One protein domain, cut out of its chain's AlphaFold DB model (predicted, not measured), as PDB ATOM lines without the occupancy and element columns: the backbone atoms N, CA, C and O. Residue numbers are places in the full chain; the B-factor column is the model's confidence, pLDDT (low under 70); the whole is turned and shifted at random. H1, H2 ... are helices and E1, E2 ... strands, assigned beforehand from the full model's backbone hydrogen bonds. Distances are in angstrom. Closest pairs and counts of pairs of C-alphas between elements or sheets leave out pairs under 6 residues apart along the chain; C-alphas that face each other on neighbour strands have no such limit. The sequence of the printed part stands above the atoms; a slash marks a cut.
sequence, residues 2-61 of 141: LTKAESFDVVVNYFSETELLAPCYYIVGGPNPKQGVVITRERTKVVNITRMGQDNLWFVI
ATOM      1  N   LEU A   2      34.272  92.590 123.449       77.69
ATOM      2  CA  LEU A   2      34.766  91.226 123.179       77.69
ATOM      3  C   LEU A   2      36.132  90.884 123.808       77.69
ATOM      4  O   LEU A   2      36.437  89.719 123.999       77.69
ATOM      5  N   THR A   3      36.945  91.883 124.148       74.12
ATOM      6  CA  THR A   3      38.288  91.702 124.720       74.12
ATOM      7  C   THR A   3      38.368  91.873 126.238       74.12
ATOM      8  O   THR A   3      39.454  91.745 126.790       74.12
ATOM      9  N   LYS A   4      37.271  92.247 126.916       74.62
ATOM     10  CA  LYS A   4      37.315  92.701 128.322       74.62
ATOM     11  C   LYS A   4      36.175  92.210 129.213       74.62
ATOM     12  O   LYS A   4      36.225  92.450 130.411       74.62
ATOM     13  N   ALA A   5      35.122  91.621 128.653       78.12
ATOM     14  CA  ALA A   5      33.958  91.246 129.446       78.12
ATOM     15  C   ALA A   5      34.148  89.878 130.116       78.12
ATOM     16  O   ALA A   5      34.589  88.929 129.474       78.12
ATOM     17  N   GLU A   6      33.782  89.793 131.395       85.25
ATOM     18  CA  GLU A   6      34.051  88.625 132.246       85.25
ATOM     19  C   GLU A   6      32.874  87.640 132.326       85.25
ATOM     20  O   GLU A   6      33.069  86.469 132.641       85.25
ATOM     21  N   SER A   7      31.643  88.081 132.038       93.62
ATOM     22  CA  SER A   7      30.455  87.225 132.108       93.62
ATOM     23  C   SER A   7      29.341  87.671 131.164       93.62
ATOM     24  O   SER A   7      29.290  88.823 130.729       93.62
ATOM     25  N   PHE A   8      28.409  86.756 130.880       95.00
ATOM     26  CA  PHE A   8      27.208  87.038 130.091       95.00
ATOM     27  C   PHE A   8      26.414  88.233 130.642       95.00
ATOM     28  O   PHE A   8      26.070  89.132 129.882       95.00
ATOM     29  N   ASP A   9      26.178  88.299 131.954       95.81
ATOM     30  CA  ASP A   9      25.376  89.379 132.544       95.81
ATOM     31  C   ASP A   9      26.092  90.731 132.499       95.81
ATOM     32  O   ASP A   9      25.454  91.744 132.214       95.81
ATOM     33  N   VAL A  10      27.420  90.755 132.665       95.62
ATOM     34  CA  VAL A  10      28.225  91.973 132.458       95.62
ATOM     35  C   VAL A  10      28.103  92.450 131.011       95.62
ATOM     36  O   VAL A  10      27.952  93.649 130.765       95.62
ATOM     37  N   VAL A  11      28.115  91.520 130.045       95.75
ATOM     38  CA  VAL A  11      27.923  91.848 128.626       95.75
ATOM     39  C   VAL A  11      26.553  92.454 128.369       95.75
ATOM     40  O   VAL A  11      26.450  93.507 127.734       95.75
ATOM     41  N   VAL A  12      25.508  91.811 128.881       97.12
ATOM     42  CA  VAL A  12      24.128  92.261 128.712       97.12
ATOM     43  C   VAL A  12      23.903  93.618 129.370       97.12
ATOM     44  O   VAL A  12      23.275  94.477 128.753       97.12
ATOM     45  N   ASN A  13      24.446  93.846 130.571       96.44
ATOM     46  CA  ASN A  13      24.312  95.121 131.272       96.44
ATOM     47  C   ASN A  13      24.978  96.260 130.496       96.44
ATOM     48  O   ASN A  13      24.335  97.253 130.165       96.44
ATOM     49  N   TYR A  14      26.236  96.074 130.088       96.12
ATOM     50  CA  TYR A  14      26.951  97.068 129.291       96.12
ATOM     51  C   TYR A  14      26.204  97.403 127.991       96.12
ATOM     52  O   TYR A  14      26.032  98.575 127.657       96.12
ATOM     53  N   PHE A  15      25.724  96.390 127.260       97.00
ATOM     54  CA  PHE A  15      24.939  96.595 126.038       97.00
ATOM     55  C   PHE A  15      23.535  97.142 126.284       97.00
ATOM     56  O   PHE A  15      22.892  97.560 125.325       97.00
ATOM     57  N   SER A  16      23.056  97.176 127.523       97.62
ATOM     58  CA  SER A  16      21.777  97.787 127.894       97.62
ATOM     59  C   SER A  16      21.940  99.258 128.281       97.62
ATOM     60  O   SER A  16      21.095 100.076 127.926       97.62
ATOM     61  N   GLU A  17      23.043  99.605 128.945       96.94
ATOM     62  CA  GLU A  17      23.257 100.927 129.547       96.94
ATOM     63  C   GLU A  17      24.074 101.883 128.673       96.94
ATOM     64  O   GLU A  17      23.895 103.097 128.747       96.94
ATOM     65  N   THR A  18      24.967 101.364 127.826       96.62
ATOM     66  CA  THR A  18      25.856 102.212 127.017       96.62
ATOM     67  C   THR A  18      25.050 103.042 126.021       96.62
ATOM     68  O   THR A  18      24.302 102.474 125.218       96.62
ATOM     69  N   GLU A  19      25.217 104.366 126.025       97.81
ATOM     70  CA  GLU A  19      24.624 105.244 125.014       97.81
ATOM     71  C   GLU A  19      25.219 104.991 123.623       97.81
ATOM     72  O   GLU A  19      26.417 104.754 123.457       97.81
ATOM     73  N   LEU A  20      24.368 105.054 122.602       98.06
ATOM     74  CA  LEU A  20      24.699 104.730 121.222       98.06
ATOM     75  C   LEU A  20      24.453 105.925 120.297       98.06
ATOM     76  O   LEU A  20      23.547 106.746 120.488       98.06
ATOM     77  N   LEU A  21      25.228 105.980 119.216       98.25
ATOM     78  CA  LEU A  21      25.010 106.943 118.137       98.25
ATOM     79  C   LEU A  21      23.759 106.612 117.306       98.25
ATOM     80  O   LEU A  21      23.097 107.524 116.817       98.25
ATOM     81  N   ALA A  22      23.408 105.330 117.190       98.25
ATOM     82  CA  ALA A  22      22.284 104.826 116.402       98.25
ATOM     83  C   ALA A  22      21.579 103.664 117.132       98.25
ATOM     84  O   ALA A  22      22.202 103.024 117.981       98.25
ATOM     85  N   PRO A  23      20.293 103.391 116.833       98.25
ATOM     86  CA  PRO A  23      19.606 102.204 117.339       98.25
ATOM     87  C   PRO A  23      20.231 100.918 116.782       98.25
ATOM     88  O   PRO A  23      20.792 100.917 115.684       98.25
ATOM     89  N   CYS A  24      20.125  99.817 117.524       98.38
ATOM     90  CA  CYS A  24      20.634  98.518 117.087       98.38
ATOM     91  C   CYS A  24      19.960  97.345 117.807       98.38
ATOM     92  O   CYS A  24      19.267  97.514 118.811       98.38
ATOM     93  N   TYR A  25      20.248  96.140 117.323       98.62
ATOM     94  CA  TYR A  25      19.916  94.887 117.988       98.62
ATOM     95  C   TYR A  25      21.211  94.199 118.419       98.62
ATOM     96  O   TYR A  25      22.088  93.960 117.590       98.62
ATOM     97  N   TYR A  26      21.345  93.877 119.706       98.44
ATOM     98  CA  TYR A  26      22.421  93.009 120.188       98.44
ATOM     99  C   TYR A  26      21.881  91.602 120.410       98.44
ATOM    100  O   TYR A  26      20.913  91.424 121.146       98.44
ATOM    101  N   ILE A  27      22.533  90.607 119.810       98.50
ATOM    102  CA  ILE A  27      22.252  89.190 120.034       98.50
ATOM    103  C   ILE A  27      23.449  88.610 120.777       98.50
ATOM    104  O   ILE A  27      24.567  88.620 120.262       98.50
ATOM    105  N   VAL A  28      23.228  88.154 122.008       97.75
ATOM    106  CA  VAL A  28      24.295  87.681 122.897       97.75
ATOM    107  C   VAL A  28      23.981  86.261 123.343       97.75
ATOM    108  O   VAL A  28      22.898  85.998 123.865       97.75
ATOM    109  N   GLY A  29      24.943  85.359 123.153       96.81
ATOM    110  CA  GLY A  29      24.957  84.017 123.731       96.81
ATOM    111  C   GLY A  29      25.998  83.922 124.848       96.81
ATOM    112  O   GLY A  29      27.061  84.534 124.760       96.81
ATOM    113  N   GLY A  30      25.683  83.180 125.904       95.50
ATOM    114  CA  GLY A  30      26.572  82.862 127.015       95.50
ATOM    115  C   GLY A  30      26.858  81.361 127.105       95.50
ATOM    116  O   GLY A  30      26.223  80.566 126.412       95.50
ATOM    117  N   PRO A  31      27.829  80.954 127.939       93.44
ATOM    118  CA  PRO A  31      28.273  79.564 128.018       93.44
ATOM    119  C   PRO A  31      27.291  78.633 128.745       93.44
ATOM    120  O   PRO A  31      27.413  77.417 128.617       93.44
ATOM    121  N   ASN A  32      26.336  79.168 129.517       93.75
ATOM    122  CA  ASN A  32      25.420  78.358 130.323       93.75
ATOM    123  C   ASN A  32      24.036  78.196 129.666       93.75
ATOM    124  O   ASN A  32      23.609  79.059 128.890       93.75
ATOM    125  N   PRO A  33      23.275  77.137 130.014       92.94
ATOM    126  CA  PRO A  33      21.920  76.941 129.511       92.94
ATOM    127  C   PRO A  33      21.039  78.180 129.692       92.94
ATOM    128  O   PRO A  33      21.068  78.831 130.736       92.94
ATOM    129  N   LYS A  34      20.224  78.482 128.675       93.12
ATOM    130  CA  LYS A  34      19.305  79.638 128.633       93.12
ATOM    131  C   LYS A  34      19.990  81.018 128.676       93.12
ATOM    132  O   LYS A  34      19.289  82.025 128.700       93.12
ATOM    133  N   GLN A  35      21.322  81.106 128.599       96.19
ATOM    134  CA  GLN A  35      22.019  82.375 128.364       96.19
ATOM    135  C   GLN A  35      21.998  82.734 126.877       96.19
ATOM    136  O   GLN A  35      22.996  82.636 126.173       96.19
ATOM    137  N   GLY A  36      20.838  83.152 126.389       97.75
ATOM    138  CA  GLY A  36      20.680  83.733 125.061       97.75
ATOM    139  C   GLY A  36      19.723  84.908 125.143       97.75
ATOM    140  O   GLY A  36      18.704  84.821 125.831       97.75
ATOM    141  N   VAL A  37      20.050  86.022 124.496       98.25
ATOM    142  CA  VAL A  37      19.231  87.233 124.573       98.25
ATOM    143  C   VAL A  37      19.310  88.069 123.303       98.25
ATOM    144  O   VAL A  37      20.373  88.198 122.699       98.25
ATOM    145  N   VAL A  38      18.177  88.674 122.947       98.50
ATOM    146  CA  VAL A  38      18.080  89.787 122.000       98.50
ATOM    147  C   VAL A  38      17.774  91.056 122.791       98.50
ATOM    148  O   VAL A  38      16.782  91.113 123.519       98.50
ATOM    149  N   ILE A  39      18.624  92.072 122.657       98.56
ATOM    150  CA  ILE A  39      18.464  93.394 123.269       98.56
ATOM    151  C   ILE A  39      18.157  94.381 122.146       98.56
ATOM    152  O   ILE A  39      19.015  94.653 121.306       98.56
ATOM    153  N   THR A  40      16.947  94.933 122.141       98.69
ATOM    154  CA  THR A  40      16.575  95.996 121.201       98.69
ATOM    155  C   THR A  40      16.889  97.351 121.815       98.69
ATOM    156  O   THR A  40      16.379  97.691 122.887       98.69
ATOM    157  N   ARG A  41      17.735  98.130 121.141       98.44
ATOM    158  CA  ARG A  41      18.265  99.397 121.643       98.44
ATOM    159  C   ARG A  41      17.810 100.575 120.800       98.44
ATOM    160  O   ARG A  41      18.011 100.614 119.590       98.44
ATOM    161  N   GLU A  42      17.312 101.590 121.492       98.12
ATOM    162  CA  GLU A  42      17.411 102.970 121.038       98.12
ATOM    163  C   GLU A  42      18.723 103.583 121.551       98.12
ATOM    164  O   GLU A  42      19.436 102.995 122.373       98.12
ATOM    165  N   ARG A  43      19.031 104.798 121.087       98.12
ATOM    166  CA  ARG A  43      20.277 105.504 121.414       98.12
ATOM    167  C   ARG A  43      20.575 105.537 122.913       98.12
ATOM    168  O   ARG A  43      21.689 105.236 123.314       98.12
ATOM    169  N   THR A  44      19.583 105.838 123.742       97.75
ATOM    170  CA  THR A  44      19.783 106.070 125.185       97.75
ATOM    171  C   THR A  44      18.999 105.117 126.080       97.75
ATOM    172  O   THR A  44      19.072 105.227 127.298       97.75
ATOM    173  N   LYS A  45      18.232 104.179 125.509       97.50
ATOM    174  CA  LYS A  45      17.419 103.243 126.296       97.50
ATOM    175  C   LYS A  45      17.313 101.868 125.659       97.50
ATOM    176  O   LYS A  45      17.501 101.692 124.450       97.50
ATOM    177  N   VAL A  46      16.950 100.904 126.489       98.38
ATOM    178  CA  VAL A  46      16.477  99.594 126.054       98.38
ATOM    179  C   VAL A  46      14.993  99.697 125.721       98.38
ATOM    180  O   VAL A  46      14.209 100.194 126.526       98.38
ATOM    181  N   VAL A  47      14.615  99.241 124.530       98.12
ATOM    182  CA  VAL A  47      13.212  99.179 124.100       98.12
ATOM    183  C   VAL A  47      12.588  97.855 124.523       98.12
ATOM    184  O   VAL A  47      11.458  97.835 125.000       98.12
ATOM    185  N   ASN A  48      13.322  96.752 124.357       97.88
ATOM    186  CA  ASN A  48      12.875  95.418 124.744       97.88
ATOM    187  C   ASN A  48      14.065  94.475 124.973       97.88
ATOM    188  O   ASN A  48      15.129  94.648 124.368       97.88
ATOM    189  N   ILE A  49      13.857  93.456 125.805       97.06
ATOM    190  CA  ILE A  49      14.790  92.351 126.032       97.06
ATOM    191  C   ILE A  49      14.015  91.041 125.910       97.06
ATOM    192  O   ILE A  49      13.126  90.771 126.712       97.06
ATOM    193  N   THR A  50      14.399  90.196 124.956       96.75
ATOM    194  CA  THR A  50      13.838  88.849 124.794       96.75
ATOM    195  C   THR A  50      14.891  87.823 125.181       96.75
ATOM    196  O   THR A  50      15.933  87.734 124.530       96.75
ATOM    197  N   ARG A  51      14.643  87.054 126.246       96.81
ATOM    198  CA  ARG A  51      15.587  86.050 126.767       96.81
ATOM    199  C   ARG A  51      15.146  84.633 126.422       96.81
ATOM    200  O   ARG A  51      13.968  84.297 126.519       96.81
ATOM    201  N   MET A  52      16.107  83.768 126.115       96.31
ATOM    202  CA  MET A  52      15.883  82.326 126.152       96.31
ATOM    203  C   MET A  52      15.417  81.911 127.555       96.31
ATOM    204  O   MET A  52      15.873  82.440 128.566       96.31
ATOM    205  N   GLY A  53      14.485  80.966 127.618       92.69
ATOM    206  CA  GLY A  53      13.829  80.527 128.847       92.69
ATOM    207  C   GLY A  53      12.594  81.338 129.243       92.69
ATOM    208  O   GLY A  53      11.773  80.808 129.991       92.69
ATOM    209  N   GLN A  54      12.417  82.562 128.734       92.12
ATOM    210  CA  GLN A  54      11.159  83.299 128.875       92.12
ATOM    211  C   GLN A  54      10.069  82.590 128.067       92.12
ATOM    212  O   GLN A  54      10.325  82.183 126.939       92.12
ATOM    213  N   ASP A  55       8.883  82.390 128.646       90.00
ATOM    214  CA  ASP A  55       7.748  81.717 127.991       90.00
ATOM    215  C   ASP A  55       8.104  80.358 127.350       90.00
ATOM    216  O   ASP A  55       7.565  79.968 126.316       90.00
ATOM    217  N   ASN A  56       9.041  79.625 127.967       88.25
ATOM    218  CA  ASN A  56       9.595  78.357 127.470       88.25
ATOM    219  C   ASN A  56      10.293  78.447 126.095       88.25
ATOM    220  O   ASN A  56      10.454  77.434 125.412       88.25
ATOM    221  N   LEU A  57      10.752  79.635 125.686       93.25
ATOM    222  CA  LEU A  57      11.542  79.814 124.470       93.25
ATOM    223  C   LEU A  57      12.892  79.090 124.576       93.25
ATOM    224  O   LEU A  57      13.701  79.380 125.459       93.25
ATOM    225  N   TRP A  58      13.165  78.183 123.640       95.38
ATOM    226  CA  TRP A  58      14.445  77.469 123.537       95.38
ATOM    227  C   TRP A  58      15.394  78.065 122.486       95.38
ATOM    228  O   TRP A  58      16.530  77.618 122.362       95.38
ATOM    229  N   PHE A  59      14.961  79.102 121.767       97.12
ATOM    230  CA  PHE A  59      15.791  79.926 120.892       97.12
ATOM    231  C   PHE A  59      15.292  81.374 120.900       97.12
ATOM    232  O   PHE A  59      14.137  81.642 121.234       97.12
ATOM    233  N   VAL A  60      16.153  82.294 120.475       97.25
ATOM    234  CA  VAL A  60      15.792  83.670 120.113       97.25
ATOM    235  C   VAL A  60      16.266  83.937 118.685       97.25
ATOM    236  O   VAL A  60      17.305  83.423 118.276       97.25
ATOM    237  N   ILE A  61      15.490  84.696 117.912       97.12
ATOM    238  CA  ILE A  61      15.822  85.089 116.535       97.12
ATOM    239  C   ILE A  61      15.569  86.584 116.415       97.12
ATOM    240  O   ILE A  61      14.570  87.087 116.924       97.12
TER     241      ILE A  61
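Overview. This is residues 2 to 61 of the 141 residues of the protein "Hypothetical protein" of Rotaria sp. Silwood1 (UniProt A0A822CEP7). A single helix, H1, covers one face of a small antiparallel sheet and runs along its strands, making two layers. The 60 printed residues hold H1, E1, E2 and E3 in that order, and the sheet E1 E2 E3 is a meander, each strand the antiparallel neighbour of the one before. The class is mixed, with under half of the residues in named elements; the whole is compact, radius of gyration of the C-alphas 11.6 A, and flat, 33 by 26 by 13 A.

Arrangement. H1, residues 8 to 17, is on the sheet of E1, residues 24 to 29, E2, residues 36 to 41, and E3, residues 46 to 51. Its height over the sheet is 9.4 A, and its closest C-alphas to E2 are Ser 16 and Ile 39, 7.2 A. E1 and E2 form a hairpin, with N 26 and O 39 at 2.9 A, within hydrogen-bond range. E2 and E3 form another, with N 38 and O 50 at 2.9 A. In H1 every O i to N i+4 pair is within range.

Along the chain. H1 begins at C-alpha 8 (27.208, 87.038, 130.091) and spans 14.5 A. E1 spans 16.5 A, E2 16.2 A, and E3 13.6 A, ending at C-alpha 51 (15.587, 86.050, 126.767).

Size, cuts and confidence. The C-alphas farthest apart, Leu 21 and Asn 56, are 33.8 A apart. The printed part has no cut, no link is long, and no printed residue is under 70 in pLDDT.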